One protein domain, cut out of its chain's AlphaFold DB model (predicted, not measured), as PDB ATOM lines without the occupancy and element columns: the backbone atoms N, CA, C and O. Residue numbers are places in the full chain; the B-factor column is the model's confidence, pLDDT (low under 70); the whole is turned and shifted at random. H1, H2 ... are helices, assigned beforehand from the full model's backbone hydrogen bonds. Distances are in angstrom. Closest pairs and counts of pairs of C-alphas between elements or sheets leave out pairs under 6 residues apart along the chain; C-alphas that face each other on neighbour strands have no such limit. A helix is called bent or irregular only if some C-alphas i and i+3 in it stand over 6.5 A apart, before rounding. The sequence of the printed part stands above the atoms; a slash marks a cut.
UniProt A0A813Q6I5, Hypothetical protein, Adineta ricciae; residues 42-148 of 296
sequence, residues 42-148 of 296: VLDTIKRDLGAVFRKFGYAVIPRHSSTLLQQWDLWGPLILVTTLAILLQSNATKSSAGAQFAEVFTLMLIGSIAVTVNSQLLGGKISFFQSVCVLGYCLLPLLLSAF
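This is residues 42 to 148 of the 296 residues of the protein "Hypothetical protein" of Adineta ricciae (UniProt A0A813Q6I5). What shape do these coordinates make? H2 and H3 form a helical hairpin splayed into a V, the short helix H4 bridges its open side by packing on both, and the shorter H5 packs along H2. H1 stands across H5, meeting it with residues 57 to 61 at one end, while residues 42 to 48 at its other end stick out. What is the make-up? The printed part has 107 residues with five named helices, H1 to H5 in chain order, and no named strand, and its class is all helix. How large is it? It is compact, with a radius of gyration of the C-alphas of 15.0 A and spans of 44 by 38 by 27 A.

What does the first helix meet? H1, residues 42 to 61, touches H5, residues 141 to 148, with residues 57 to 61 alone, about perpendicular at 89 degrees; the closest C-alphas are those of Val 61 and Pro 142, 7.1 A apart. H1 is close to but not clearly touching H2, residues 76 to 90, the closest C-alphas being those of Val 53 and Gly 77 at 5.7 A. H1 only just touches H4, residues 129 to 138, with 3 pairs of C-alphas within 8 A, the closest those of Ala 60 and Tyr 138 at 5.9 A. How do H2 and its neighbours stand? H2 and H3, residues 95 to 122, are a hairpin at a steep tilt of 42 degrees, opposite ways, closest at the C-alphas of Ala 86 and Phe 102, 5.0 A. H2 and H5 touch at a shallow tilt of 26 degrees, the same way, closest at the C-alphas of Leu 85 and Leu 144, 5.5 A. What does H4 touch in the hairpin? It touches H2 at the C-alphas of Pro 78 and Gly 137, their closest at 4.2 A, and H3 at those of Ser 113 and Val 133, their closest at 5.2 A. H3 is apart from H1 and H5. Are the helix backbones complete? In H1, H2, H4 and H5 every O i to N i+4 pair is within hydrogen-bond range, and in H3 21 of 24 are.

Where does the first helix run? H1 begins at C-alpha 42, (179.858, 37.042, 30.038), and is 28.6 A long. How long are the hairpin's helices? H2 measures 21.1 A and H3 42.5 A; H3 is irregular, with C-alphas 96 and 99 8.0 A apart. Where do the last helices lie? H4 is 14.6 A long, and H5, 10.5 A long, ends at C-alpha 148, (161.996, 57.085, 14.478).

Which links are long? The link of residues 62 to 75 is long, and its residues 62 to 68 stand free. How far does the printed part reach? It has no cut, and its two C-alphas farthest apart, those of Lys 95 and Gly 124, are 45.5 A apart. Where is confidence low? The mean pLDDT of the printed part is 72.3, and 34 residues are under 70, among them residues 63 to 71 and 89 to 99.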
ATOM      1  N   VAL A  42     180.959  36.909  31.017       76.62
ATOM      2  CA  VAL A  42     179.858  37.042  30.038       76.62
ATOM      3  C   VAL A  42     179.732  38.472  29.489       76.62
ATOM      4  O   VAL A  42     179.345  38.687  28.343       76.62
ATOM      5  N   LEU A  43     180.095  39.471  30.296       75.56
ATOM      6  CA  LEU A  43     180.080  40.875  29.906       75.56
ATOM      7  C   LEU A  43     181.133  41.222  28.844       75.56
ATOM      8  O   LEU A  43     180.839  42.035  27.970       75.56
ATOM      9  N   ASP A  44     182.312  40.605  28.870       77.88
ATOM     10  CA  ASP A  44     183.349  40.807  27.854       77.88
ATOM     11  C   ASP A  44     182.960  40.142  26.527       77.88
ATOM     12  O   ASP A  44     183.142  40.757  25.470       77.88
ATOM     13  N   THR A  45     182.274  38.993  26.571       78.62
ATOM     14  CA  THR A  45     181.653  38.367  25.389       78.62
ATOM     15  C   THR A  45     180.589  39.265  24.782       78.62
ATOM     16  O   THR A  45     180.637  39.582  23.592       78.62
ATOM     17  N   ILE A  46     179.661  39.751  25.611       79.75
ATOM     18  CA  ILE A  46     178.599  40.658  25.172       79.75
ATOM     19  C   ILE A  46     179.212  41.943  24.615       79.75
ATOM     20  O   ILE A  46     178.803  42.401  23.555       79.75
ATOM     21  N   LYS A  47     180.214  42.528  25.276       80.56
ATOM     22  CA  LYS A  47     180.876  43.759  24.823       80.56
ATOM     23  C   LYS A  47     181.597  43.557  23.490       80.56
ATOM     24  O   LYS A  47     181.545  44.443  22.631       80.56
ATOM     25  N   ARG A  48     182.239  42.403  23.292       80.31
ATOM     26  CA  ARG A  48     182.892  42.024  22.034       80.31
ATOM     27  C   ARG A  48     181.874  41.880  20.902       80.31
ATOM     28  O   ARG A  48     182.084  42.468  19.837       80.31
ATOM     29  N   ASP A  49     180.772  41.173  21.141       78.69
ATOM     30  CA  ASP A  49     179.721  40.936  20.146       78.69
ATOM     31  C   ASP A  49     178.942  42.226  19.834       78.69
ATOM     32  O   ASP A  49     178.748  42.575  18.668       78.69
ATOM     33  N   LEU A  50     178.607  43.031  20.848       79.38
ATOM     34  CA  LEU A  50     177.969  44.341  20.676       79.38
ATOM     35  C   LEU A  50     178.885  45.317  19.922       79.38
ATOM     36  O   LEU A  50     178.432  46.055  19.049       79.38
ATOM     37  N   GLY A  51     180.192  45.288  20.203       78.25
ATOM     38  CA  GLY A  51     181.194  46.060  19.472       78.25
ATOM     39  C   GLY A  51     181.349  45.611  18.013       78.25
ATOM     40  O   GLY A  51     181.514  46.446  17.122       78.25
ATOM     41  N   ALA A  52     181.263  44.307  17.730       76.25
ATOM     42  CA  ALA A  52     181.240  43.778  16.365       76.25
ATOM     43  C   ALA A  52     179.992  44.238  15.596       76.25
ATOM     44  O   ALA A  52     180.111  44.760  14.484       76.25
ATOM     45  N   VAL A  53     178.827  44.155  16.237       80.25
ATOM     46  CA  VAL A  53     177.546  44.639  15.715       80.25
ATOM     47  C   VAL A  53     177.586  46.151  15.448       80.25
ATOM     48  O   VAL A  53     177.196  46.591  14.367       80.25
ATOM     49  N   PHE A  54     178.128  46.955  16.368       78.31
ATOM     50  CA  PHE A  54     178.212  48.412  16.208       78.31
ATOM     51  C   PHE A  54     179.149  48.835  15.073       78.31
ATOM     52  O   PHE A  54     178.831  49.743  14.303       78.31
ATOM     53  N   ARG A  55     180.275  48.130  14.897       76.06
ATOM     54  CA  ARG A  55     181.144  48.332  13.729       76.06
ATOM     55  C   ARG A  55     180.374  48.070  12.434       76.06
ATOM     56  O   ARG A  55     180.427  48.910  11.541       76.06
ATOM     57  N   LYS A  56     179.610  46.973  12.352       74.62
ATOM     58  CA  LYS A  56     178.774  46.632  11.183       74.62
ATOM     59  C   LYS A  56     177.676  47.667  10.915       74.62
ATOM     60  O   LYS A  56     177.473  48.023   9.756       74.62
ATOM     61  N   PHE A  57     177.051  48.230  11.954       76.12
ATOM     62  CA  PHE A  57     176.147  49.379  11.807       76.12
ATOM     63  C   PHE A  57     176.854  50.591  11.193       76.12
ATOM     64  O   PHE A  57     176.324  51.201  10.267       76.12
ATOM     65  N   GLY A  58     178.074  50.897  11.639       73.62
ATOM     66  CA  GLY A  58     178.889  51.964  11.060       73.62
ATOM     67  C   GLY A  58     179.141  51.779   9.559       73.62
ATOM     68  O   GLY A  58     179.028  52.744   8.807       73.62
ATOM     69  N   TYR A  59     179.403  50.547   9.107       71.44
ATOM     70  CA  TYR A  59     179.552  50.240   7.676       71.44
ATOM     71  C   TYR A  59     178.233  50.327   6.894       71.44
ATOM     72  O   TYR A  59     178.248  50.665   5.714       71.44
ATOM     73  N   ALA A  60     177.094  50.034   7.528       66.44
ATOM     74  CA  ALA A  60     175.782  50.180   6.901       66.44
ATOM     75  C   ALA A  60     175.399  51.655   6.696       66.44
ATOM     76  O   ALA A  60     174.761  51.997   5.701       66.44
ATOM     77  N   VAL A  61     175.819  52.539   7.610       69.25
ATOM     78  CA  VAL A  61     175.672  53.990   7.432       69.25
ATOM     79  C   VAL A  61     176.710  54.519   6.454       69.25
ATOM     80  O   VAL A  61     176.344  55.295   5.592       69.25
ATOM     81  N   ILE A  62     177.978  54.113   6.542       75.00
ATOM     82  CA  ILE A  62     179.051  54.592   5.660       75.00
ATOM     83  C   ILE A  62     179.768  53.378   5.059       75.00
ATOM     84  O   ILE A  62     180.617  52.783   5.732       75.00
ATOM     85  N   PRO A  63     179.482  53.012   3.796       62.41
ATOM     86  CA  PRO A  63     180.095  51.851   3.170       62.41
ATOM     87  C   PRO A  63     181.594  52.089   2.955       62.41
ATOM     88  O   PRO A  63     182.020  52.752   2.010       62.41
ATOM     89  N   ARG A  64     182.415  51.547   3.858       64.81
ATOM     90  CA  ARG A  64     183.877  51.477   3.735       64.81
ATOM     91  C   ARG A  64     184.299  50.084   3.266       64.81
ATOM     92  O   ARG A  64     183.601  49.101   3.489       64.81
ATOM     93  N   HIS A  65     185.437  49.993   2.587       57.94
ATOM     94  CA  HIS A  65     185.941  48.735   2.033       57.94
ATOM     95  C   HIS A  65     186.519  47.841   3.146       57.94
ATOM     96  O   HIS A  65     187.590  48.136   3.669       57.94
ATOM     97  N   SER A  66     185.845  46.739   3.497       59.00
ATOM     98  CA  SER A  66     186.445  45.684   4.333       59.00
ATOM     99  C   SER A  66     185.847  44.314   3.995       59.00
ATOM    100  O   SER A  66     184.642  44.112   4.090       59.00
ATOM    101  N   SER A  67     186.672  43.362   3.553       54.41
ATOM    102  CA  SER A  67     186.214  42.030   3.117       54.41
ATOM    103  C   SER A  67     186.163  40.996   4.246       54.41
ATOM    104  O   SER A  67     185.374  40.057   4.177       54.41
ATOM    105  N   THR A  68     186.982  41.161   5.287       54.59
ATOM    106  CA  THR A  68     187.139  40.199   6.395       54.59
ATOM    107  C   THR A  68     186.008  40.286   7.420       54.59
ATOM    108  O   THR A  68     185.562  39.275   7.952       54.59
ATOM    109  N   LEU A  69     185.480  41.490   7.641       53.97
ATOM    110  CA  LEU A  69     184.425  41.768   8.620       53.97
ATOM    111  C   LEU A  69     183.044  41.231   8.186       53.97
ATOM    112  O   LEU A  69     182.144  41.072   9.007       53.97
ATOM    113  N   LEU A  70     182.892  40.926   6.893       57.47
ATOM    114  CA  LEU A  70     181.655  40.462   6.258       57.47
ATOM    115  C   LEU A  70     181.477  38.939   6.270       57.47
ATOM    116  O   LEU A  70     180.376  38.465   6.000       57.47
ATOM    117  N   GLN A  71     182.543  38.176   6.526       59.91
ATOM    118  CA  GLN A  71     182.486  36.709   6.601       59.91
ATOM    119  C   GLN A  71     181.959  36.209   7.952       59.91
ATOM    120  O   GLN A  71     181.423  35.107   8.032       59.91
ATOM    121  N   GLN A  72     182.080  37.024   8.999       70.75
ATOM    122  CA  GLN A  72     181.551  36.724  10.327       70.75
ATOM    123  C   GLN A  72     180.063  37.092  10.354       70.75
ATOM    124  O   GLN A  72     179.714  38.267  10.231       70.75
ATOM    125  N   TRP A  73     179.181  36.104  10.457       73.44
ATOM    126  CA  TRP A  73     177.732  36.298  10.537       73.44
ATOM    127  C   TRP A  73     177.321  36.569  11.991       73.44
ATOM    128  O   TRP A  73     177.801  35.891  12.884       73.44
ATOM    129  N   ASP A  74     176.423  37.534  12.213       82.00
ATOM    130  CA  ASP A  74     175.841  37.831  13.532       82.00
ATOM    131  C   ASP A  74     174.327  38.041  13.370       82.00
ATOM    132  O   ASP A  74     173.900  38.990  12.711       82.00
ATOM    133  N   LEU A  75     173.490  37.191  13.976       79.50
ATOM    134  CA  LEU A  75     172.024  37.328  13.873       79.50
ATOM    135  C   LEU A  75     171.439  38.382  14.826       79.50
ATOM    136  O   LEU A  75     170.330  38.866  14.597       79.50
ATOM    137  N   TRP A  76     172.169  38.759  15.878       82.81
ATOM    138  CA  TRP A  76     171.665  39.648  16.930       82.81
ATOM    139  C   TRP A  76     171.394  41.068  16.422       82.81
ATOM    140  O   TRP A  76     170.344  41.635  16.709       82.81
ATOM    141  N   GLY A  77     172.298  41.637  15.618       83.56
ATOM    142  CA  GLY A  77     172.135  42.987  15.059       83.56
ATOM    143  C   GLY A  77     170.891  43.141  14.167       83.56
ATOM    144  O   GLY A  77     170.043  43.985  14.462       83.56
ATOM    145  N   PRO A  78     170.739  42.320  13.110       80.94
ATOM    146  CA  PRO A  78     169.544  42.280  12.263       80.94
ATOM    147  C   PRO A  78     168.248  42.096  13.049       80.94
ATOM    148  O   PRO A  78     167.265  42.784  12.781       80.94
ATOM    149  N   LEU A  79     168.247  41.190  14.033       85.00
ATOM    150  CA  LEU A  79     167.068  40.891  14.840       85.00
ATOM    151  C   LEU A  79     166.657  42.095  15.690       85.00
ATOM    152  O   LEU A  79     165.476  42.443  15.714       85.00
ATOM    153  N   ILE A  80     167.616  42.778  16.324       86.38
ATOM    154  CA  ILE A  80     167.357  44.010  17.082       86.38
ATOM    155  C   ILE A  80     166.773  45.091  16.164       86.38
ATOM    156  O   ILE A  80     165.777  45.721  16.527       86.38
ATOM    157  N   LEU A  81     167.329  45.285  14.962       82.81
ATOM    158  CA  LEU A  81     166.813  46.281  14.016       82.81
ATOM    159  C   LEU A  81     165.392  45.969  13.543       82.81
ATOM    160  O   LEU A  81     164.542  46.855  13.570       82.81
ATOM    161  N   VAL A  82     165.126  44.728  13.130       79.00
ATOM    162  CA  VAL A  82     163.801  44.296  12.656       79.00
ATOM    163  C   VAL A  82     162.760  44.430  13.763       79.00
ATOM    164  O   VAL A  82     161.676  44.960  13.531       79.00
ATOM    165  N   THR A  83     163.106  44.017  14.983       83.62
ATOM    166  CA  THR A  83     162.207  44.108  16.138       83.62
ATOM    167  C   THR A  83     161.910  45.564  16.492       83.62
ATOM    168  O   THR A  83     160.753  45.932  16.680       83.62
ATOM    169  N   THR A  84     162.930  46.427  16.513       79.31
ATOM    170  CA  THR A  84     162.746  47.861  16.798       79.31
ATOM    171  C   THR A  84     161.925  48.543  15.701       79.31
ATOM    172  O   THR A  84     161.065  49.368  15.998       79.31
ATOM    173  N   LEU A  85     162.137  48.169  14.436       72.38
ATOM    174  CA  LEU A  85     161.370  48.694  13.307       72.38
ATOM    175  C   LEU A  85     159.894  48.289  13.402       72.38
ATOM    176  O   LEU A  85     159.028  49.139  13.206       72.38
ATOM    177  N   ALA A  86     159.606  47.034  13.759       75.56
ATOM    178  CA  ALA A  86     158.243  46.556  13.977       75.56
ATOM    179  C   ALA A  86     157.547  47.313  15.121       75.56
ATOM    180  O   ALA A  86     156.406  47.742  14.965       75.56
ATOM    181  N   ILE A  87     158.249  47.561  16.233       78.00
ATOM    182  CA  ILE A  87     157.719  48.343  17.364       78.00
ATOM    183  C   ILE A  87     157.423  49.793  16.947       78.00
ATOM    184  O   ILE A  87     156.369  50.331  17.281       78.00
ATOM    185  N   LEU A  88     158.319  50.433  16.190       70.25
ATOM    186  CA  LEU A  88     158.106  51.802  15.703       70.25
ATOM    187  C   LEU A  88     156.984  51.905  14.664       70.25
ATOM    188  O   LEU A  88     156.387  52.974  14.530       70.25
ATOM    189  N   LEU A  89     156.701  50.823  13.936       65.88
ATOM    190  CA  LEU A  89     155.579  50.738  13.000       65.88
ATOM    191  C   LEU A  89     154.237  50.531  13.726       65.88
ATOM    192  O   LEU A  89     153.186  50.947  13.233       65.88
ATOM    193  N   GLN A  90     154.277  49.955  14.929       69.62
ATOM    194  CA  GLN A  90     153.106  49.658  15.749       69.62
ATOM    195  C   GLN A  90     152.448  50.888  16.375       69.62
ATOM    196  O   GLN A  90     151.279  50.820  16.755       69.62
ATOM    197  N   SER A  91     153.141  52.027  16.444       56.19
ATOM    198  CA  SER A  91     152.665  53.237  17.133       56.19
ATOM    199  C   SER A  91     151.298  53.764  16.663       56.19
ATOM    200  O   SER A  91     150.665  54.521  17.393       56.19
ATOM    201  N   ASN A  92     150.801  53.320  15.501       52.84
ATOM    202  CA  ASN A  92     149.499  53.701  14.946       52.84
ATOM    203  C   ASN A  92     148.516  52.530  14.739       52.84
ATOM    204  O   ASN A  92     147.412  52.749  14.237       52.84
ATOM    205  N   ALA A  93     148.883  51.292  15.088       50.97
ATOM    206  CA  ALA A  93     148.042  50.116  14.872       50.97
ATOM    207  C   ALA A  93     147.267  49.724  16.136       50.97
ATOM    208  O   ALA A  93     147.771  49.782  17.258       50.97
ATOM    209  N   THR A  94     146.017  49.299  15.956       51.69
ATOM    210  CA  THR A  94     145.173  48.768  17.032       51.69
ATOM    211  C   THR A  94     145.894  47.627  17.759       51.69
ATOM    212  O   THR A  94     146.565  46.802  17.140       51.69
ATOM    213  N   LYS A  95     145.751  47.552  19.093       55.53
ATOM    214  CA  LYS A  95     146.464  46.589  19.967       55.53
ATOM    215  C   LYS A  95     146.341  45.112  19.535       55.53
ATOM    216  O   LYS A  95     147.150  44.295  19.954       55.53
ATOM    217  N   SER A  96     145.372  44.784  18.676       57.94
ATOM    218  CA  SER A  96     145.154  43.448  18.107       57.94
ATOM    219  C   SER A  96     146.164  43.038  17.018       57.94
ATOM    220  O   SER A  96     146.241  41.855  16.703       57.94
ATOM    221  N   SER A  97     146.935  43.969  16.447       60.12
ATOM    222  CA  SER A  97     147.770  43.731  15.250       60.12
ATOM    223  C   SER A  97     149.279  43.691  15.534       60.12
ATOM    224  O   SER A  97     150.080  43.594  14.607       60.12
ATOM    225  N   ALA A  98     149.672  43.759  16.810       60.22
ATOM    226  CA  ALA A  98     151.062  43.830  17.271       60.22
ATOM    227  C   ALA A  98     151.958  42.725  16.693       60.22
ATOM    228  O   ALA A  98     152.996  42.985  16.085       60.22
ATOM    229  N   GLY A  99     151.522  41.472  16.860       68.00
ATOM    230  CA  GLY A  99     152.275  40.304  16.408       68.00
ATOM    231  C   GLY A  99     152.336  40.187  14.886       68.00
ATOM    232  O   GLY A  99     153.322  39.681  14.357       68.00
ATOM    233  N   ALA A 100     151.322  40.698  14.179       75.69
ATOM    234  CA  ALA A 100     151.247  40.614  12.724       75.69
ATOM    235  C   ALA A 100     152.328  41.465  12.044       75.69
ATOM    236  O   ALA A 100     152.956  41.000  11.103       75.69
ATOM    237  N   GLN A 101     152.608  42.666  12.555       70.44
ATOM    238  CA  GLN A 101     153.606  43.568  11.963       70.44
ATOM    239  C   GLN A 101     155.040  43.078  12.164       70.44
ATOM    240  O   GLN A 101     155.872  43.176  11.264       70.44
ATOM    241  N   PHE A 102     155.336  42.506  13.334       77.50
ATOM    242  CA  PHE A 102     156.616  41.838  13.548       77.50
ATOM    243  C   PHE A 102     156.779  40.649  12.595       77.50
ATOM    244  O   PHE A 102     157.799  40.545  11.912       77.50
ATOM    245  N   ALA A 103     155.759  39.788  12.507       76.12
ATOM    246  CA  ALA A 103     155.772  38.642  11.605       76.12
ATOM    247  C   ALA A 103     155.914  39.068  10.136       76.12
ATOM    248  O   ALA A 103     156.631  38.410   9.388       76.12
ATOM    249  N   GLU A 104     155.300  40.178   9.733       69.25
ATOM    250  CA  GLU A 104     155.398  40.742   8.387       69.25
ATOM    251  C   GLU A 104     156.838  41.146   8.041       69.25
ATOM    252  O   GLU A 104     157.414  40.620   7.086       69.25
ATOM    253  N   VAL A 105     157.458  42.020   8.843       69.75
ATOM    254  CA  VAL A 105     158.828  42.503   8.585       69.75
ATOM    255  C   VAL A 105     159.838  41.353   8.672       69.75
ATOM    256  O   VAL A 105     160.755  41.257   7.852       69.75
ATOM    257  N   PHE A 106     159.652  40.437   9.626       77.56
ATOM    258  CA  PHE A 106     160.498  39.256   9.784       77.56
ATOM    259  C   PHE A 106     160.373  38.284   8.601       77.56
ATOM    260  O   PHE A 106     161.384  37.829   8.062       77.56
ATOM    261  N   THR A 107     159.151  38.007   8.143       73.06
ATOM    262  CA  THR A 107     158.902  37.118   6.996       73.06
ATOM    263  C   THR A 107     159.454  37.718   5.705       73.06
ATOM    264  O   THR A 107     160.094  37.008   4.928       73.06
ATOM    265  N   LEU A 108     159.295  39.030   5.496       66.44
ATOM    266  CA  LEU A 108     159.886  39.740   4.358       66.44
ATOM    267  C   LEU A 108     161.415  39.661   4.362       66.44
ATOM    268  O   LEU A 108     162.018  39.426   3.314       66.44
ATOM    269  N   MET A 109     162.049  39.789   5.531       76.31
ATOM    270  CA  MET A 109     163.496  39.629   5.660       76.31
ATOM    271  C   MET A 109     163.949  38.206   5.312       76.31
ATOM    272  O   MET A 109     164.925  38.034   4.580       76.31
ATOM    273  N   LEU A 110     163.255  37.183   5.819       76.31
ATOM    274  CA  LEU A 110     163.610  35.786   5.564       76.31
ATOM    275  C   LEU A 110     163.450  35.424   4.088       76.31
ATOM    276  O   LEU A 110     164.400  34.931   3.481       76.31
ATOM    277  N   ILE A 111     162.295  35.723   3.487       72.50
ATOM    278  CA  ILE A 111     162.041  35.450   2.066       72.50
ATOM    279  C   ILE A 111     163.010  36.249   1.190       72.50
ATOM    280  O   ILE A 111     163.614  35.685   0.276       72.50
ATOM    281  N   GLY A 112     163.218  37.533   1.498       68.88
ATOM    282  CA  GLY A 112     164.174  38.384   0.792       68.88
ATOM    283  C   GLY A 112     165.596  37.829   0.858       68.88
ATOM    284  O   GLY A 112     166.276  37.747  -0.161       68.88
ATOM    285  N   SER A 113     166.025  37.350   2.024       72.00
ATOM    286  CA  SER A 113     167.355  36.758   2.203       72.00
ATOM    287  C   SER A 113     167.504  35.414   1.495       72.00
ATOM    288  O   SER A 113     168.561  35.156   0.919       72.00
ATOM    289  N   ILE A 114     166.466  34.570   1.471       76.31
ATOM    290  CA  ILE A 114     166.467  33.318   0.696       76.31
ATOM    291  C   ILE A 114     166.592  33.637  -0.794       76.31
ATOM    292  O   ILE A 114     167.484  33.109  -1.459       76.31
ATOM    293  N   ALA A 115     165.754  34.544  -1.305       70.00
ATOM    294  CA  ALA A 115     165.782  34.953  -2.703       70.00
ATOM    295  C   ALA A 115     167.161  35.509  -3.084       70.00
ATOM    296  O   ALA A 115     167.742  35.099  -4.089       70.00
ATOM    297  N   VAL A 116     167.729  36.394  -2.266       70.25
ATOM    298  CA  VAL A 116     169.059  36.968  -2.499       70.25
ATOM    299  C   VAL A 116     170.166  35.910  -2.445       70.25
ATOM    300  O   VAL A 116     171.073  35.932  -3.281       70.25
ATOM    301  N   THR A 117     170.083  34.959  -1.517       74.31
ATOM    302  CA  THR A 117     171.070  33.881  -1.377       74.31
ATOM    303  C   THR A 117     171.039  32.940  -2.575       74.31
ATOM    304  O   THR A 117     172.085  32.684  -3.167       74.31
ATOM    305  N   VAL A 118     169.856  32.473  -2.982       74.12
ATOM    306  CA  VAL A 118     169.693  31.591  -4.149       74.12
ATOM    307  C   VAL A 118     170.169  32.294  -5.417       74.12
ATOM    308  O   VAL A 118     170.952  31.725  -6.172       74.12
ATOM    309  N   ASN A 119     169.782  33.558  -5.618       69.56
ATOM    310  CA  ASN A 119     170.258  34.343  -6.756       69.56
ATOM    311  C   ASN A 119     171.786  34.487  -6.735       69.56
ATOM    312  O   ASN A 119     172.446  34.257  -7.748       69.56
ATOM    313  N   SER A 120     172.369  34.773  -5.567       70.56
ATOM    314  CA  SER A 120     173.822  34.867  -5.398       70.56
ATOM    315  C   SER A 120     174.535  33.546  -5.698       70.56
ATOM    316  O   SER A 120     175.606  33.568  -6.299       70.56
ATOM    317  N   GLN A 121     173.948  32.405  -5.329       71.62
ATOM    318  CA  GLN A 121     174.493  31.074  -5.613       71.62
ATOM    319  C   GLN A 121     174.381  30.701  -7.097       71.62
ATOM    320  O   GLN A 121     175.345  30.191  -7.666       71.62
ATOM    321  N   LEU A 122     173.264  31.027  -7.756       66.69
ATOM    322  CA  LEU A 122     173.061  30.811  -9.196       66.69
ATOM    323  C   LEU A 122     174.045  31.620 -10.057       66.69
ATOM    324  O   LEU A 122     174.500  31.155 -11.100       66.69
ATOM    325  N   LEU A 123     174.428  32.811  -9.592       63.94
ATOM    326  CA  LEU A 123     175.473  33.646 -10.195       63.94
ATOM    327  C   LEU A 123     176.899  33.115  -9.909       63.94
ATOM    328  O   LEU A 123     177.886  33.679 -10.397       63.94
ATOM    329  N   GLY A 124     177.029  32.011  -9.164       64.06
ATOM    330  CA  GLY A 124     178.288  31.365  -8.788       64.06
ATOM    331  C   GLY A 124     178.983  31.986  -7.570       64.06
ATOM    332  O   GLY A 124     180.190  31.804  -7.400       64.06
ATOM    333  N   GLY A 125     178.259  32.752  -6.753       67.88
ATOM    334  CA  GLY A 125     178.729  33.283  -5.474       67.88
ATOM    335  C   GLY A 125     178.649  32.245  -4.348       67.88
ATOM    336  O   GLY A 125     177.770  31.391  -4.337       67.88
ATOM    337  N   LYS A 126     179.556  32.330  -3.367       69.75
ATOM    338  CA  LYS A 126     179.619  31.417  -2.204       69.75
ATOM    339  C   LYS A 126     179.018  32.027  -0.926       69.75
ATOM    340  O   LYS A 126     179.482  31.734   0.171       69.75
ATOM    341  N   ILE A 127     178.034  32.917  -1.064       73.19
ATOM    342  CA  ILE A 127     177.397  33.579   0.085       73.19
ATOM    343  C   ILE A 127     176.473  32.583   0.791       73.19
ATOM    344  O   ILE A 127     175.664  31.906   0.147       73.19
ATOM    345  N   SER A 128     176.593  32.498   2.117       80.75
ATOM    346  CA  SER A 128     175.692  31.696   2.946       80.75
ATOM    347  C   SER A 128     174.376  32.433   3.208       80.75
ATOM    348  O   SER A 128     174.322  33.664   3.226       80.75
ATOM    349  N   PHE A 129     173.304  31.682   3.467       81.00
ATOM    350  CA  PHE A 129     171.993  32.258   3.780       81.00
ATOM    351  C   PHE A 129     172.048  33.255   4.944       81.00
ATOM    352  O   PHE A 129     171.599  34.395   4.822       81.00
ATOM    353  N   PHE A 130     172.673  32.858   6.052       81.25
ATOM    354  CA  PHE A 130     172.789  33.700   7.241       81.25
ATOM    355  C   PHE A 130     173.595  34.972   6.987       81.25
ATOM    356  O   PHE A 130     173.252  36.024   7.521       81.25
ATOM    357  N   GLN A 131     174.610  34.919   6.123       79.69
ATOM    358  CA  GLN A 131     175.354  36.107   5.721       79.69
ATOM    359  C   GLN A 131     174.449  37.094   4.969       79.69
ATOM    360  O   GLN A 131     174.466  38.281   5.284       79.69
ATOM    361  N   SER A 132     173.595  36.618   4.058       75.69
ATOM    362  CA  SER A 132     172.604  37.470   3.383       75.69
ATOM    363  C   SER A 132     171.616  38.107   4.368       75.69
ATOM    364  O   SER A 132     171.364  39.306   4.264       75.69
ATOM    365  N   VAL A 133     171.100  37.341   5.340       79.81
ATOM    366  CA  VAL A 133     170.200  37.851   6.398       79.81
ATOM    367  C   VAL A 133     170.877  38.951   7.207       79.81
ATOM    368  O   VAL A 133     170.274  39.989   7.479       79.81
ATOM    369  N   CYS A 134     172.149  38.750   7.559       81.12
ATOM    370  CA  CYS A 134     172.923  39.735   8.298       81.12
ATOM    371  C   CYS A 134     173.055  41.038   7.512       81.12
ATOM    372  O   CYS A 134     172.680  42.099   8.003       81.12
ATOM    373  N   VAL A 135     173.541  40.952   6.273       75.88
ATOM    374  CA  VAL A 135     173.782  42.114   5.414       75.88
ATOM    375  C   VAL A 135     172.499  42.910   5.166       75.88
ATOM    376  O   VAL A 135     172.475  44.114   5.415       75.88
ATOM    377  N   LEU A 136     171.424  42.238   4.742       72.56
ATOM    378  CA  LEU A 136     170.127  42.878   4.505       72.56
ATOM    379  C   LEU A 136     169.574  43.515   5.787       72.56
ATOM    380  O   LEU A 136     169.044  44.621   5.736       72.56
ATOM    381  N   GLY A 137     169.765  42.860   6.936       77.75
ATOM    382  CA  GLY A 137     169.422  43.374   8.260       77.75
ATOM    383  C   GLY A 137     170.106  44.673   8.618       77.75
ATOM    384  O   GLY A 137     169.428  45.635   8.962       77.75
ATOM    385  N   TYR A 138     171.431  44.729   8.507       76.56
ATOM    386  CA  TYR A 138     172.191  45.933   8.842       76.56
ATOM    387  C   TYR A 138     171.816  47.125   7.961       76.56
ATOM    388  O   TYR A 138     171.760  48.258   8.444       76.56
ATOM    389  N   CYS A 139     171.488  46.872   6.693       76.75
ATOM    390  CA  CYS A 139     171.044  47.910   5.774       76.75
ATOM    391  C   CYS A 139     169.695  48.532   6.157       76.75
ATOM    392  O   CYS A 139     169.416  49.615   5.665       76.75
ATOM    393  N   LEU A 140     168.890  47.934   7.049       74.12
ATOM    394  CA  LEU A 140     167.624  48.520   7.521       74.12
ATOM    395  C   LEU A 140     167.800  49.695   8.494       74.12
ATOM    396  O   LEU A 140     166.832  50.397   8.788       74.12
ATOM    397  N   LEU A 141     169.009  49.939   9.003       77.56
ATOM    398  CA  LEU A 141     169.279  51.004   9.974       77.56
ATOM    399  C   LEU A 141     168.832  52.421   9.529       77.56
ATOM    400  O   LEU A 141     168.224  53.122  10.339       77.56
ATOM    401  N   PRO A 142     169.063  52.876   8.281       75.19
ATOM    402  CA  PRO A 142     168.584  54.178   7.809       75.19
ATOM    403  C   PRO A 142     167.051  54.246   7.781       75.19
ATOM    404  O   PRO A 142     166.468  55.275   8.124       75.19
ATOM    405  N   LEU A 143     166.392  53.142   7.415       70.75
ATOM    406  CA  LEU A 143     164.934  53.032   7.423       70.75
ATOM    407  C   LEU A 143     164.376  53.086   8.854       70.75
ATOM    408  O   LEU A 143     163.386  53.772   9.099       70.75
ATOM    409  N   LEU A 144     165.053  52.440   9.808       76.75
ATOM    410  CA  LEU A 144     164.735  52.530  11.233       76.75
ATOM    411  C   LEU A 144     164.837  53.971  11.747       76.75
ATOM    412  O   LEU A 144     163.930  54.450  12.428       76.75
ATOM    413  N   LEU A 145     165.908  54.683  11.390       78.81
ATOM    414  CA  LEU A 145     166.101  56.074  11.797       78.81
ATOM    415  C   LEU A 145     165.019  56.992  11.209       78.81
ATOM    416  O   LEU A 145     164.496  57.859  11.904       78.81
ATOM    417  N   SER A 146     164.624  56.757   9.956       69.75
ATOM    418  CA  SER A 146     163.507  57.458   9.315       69.75
ATOM    419  C   SER A 146     162.176  57.210  10.031       69.75
ATOM    420  O   SER A 146     161.448  58.157  10.336       69.75
ATOM    421  N   ALA A 147     161.879  55.956  10.393       67.75
ATOM    422  CA  ALA A 147     160.690  55.610  11.172       67.75
ATOM    423  C   ALA A 147     160.689  56.286  12.554       67.75
ATOM    424  O   ALA A 147     159.649  56.764  13.013       67.75
ATOM    425  N   PHE A 148     161.848  56.387  13.204       77.25
ATOM    426  CA  PHE A 148     161.996  57.085  14.478       77.25
ATOM    427  C   PHE A 148     161.733  58.594  14.348       77.25
ATOM    428  O   PHE A 148     160.930  59.150  15.099       77.25
TER     429      PHE A 148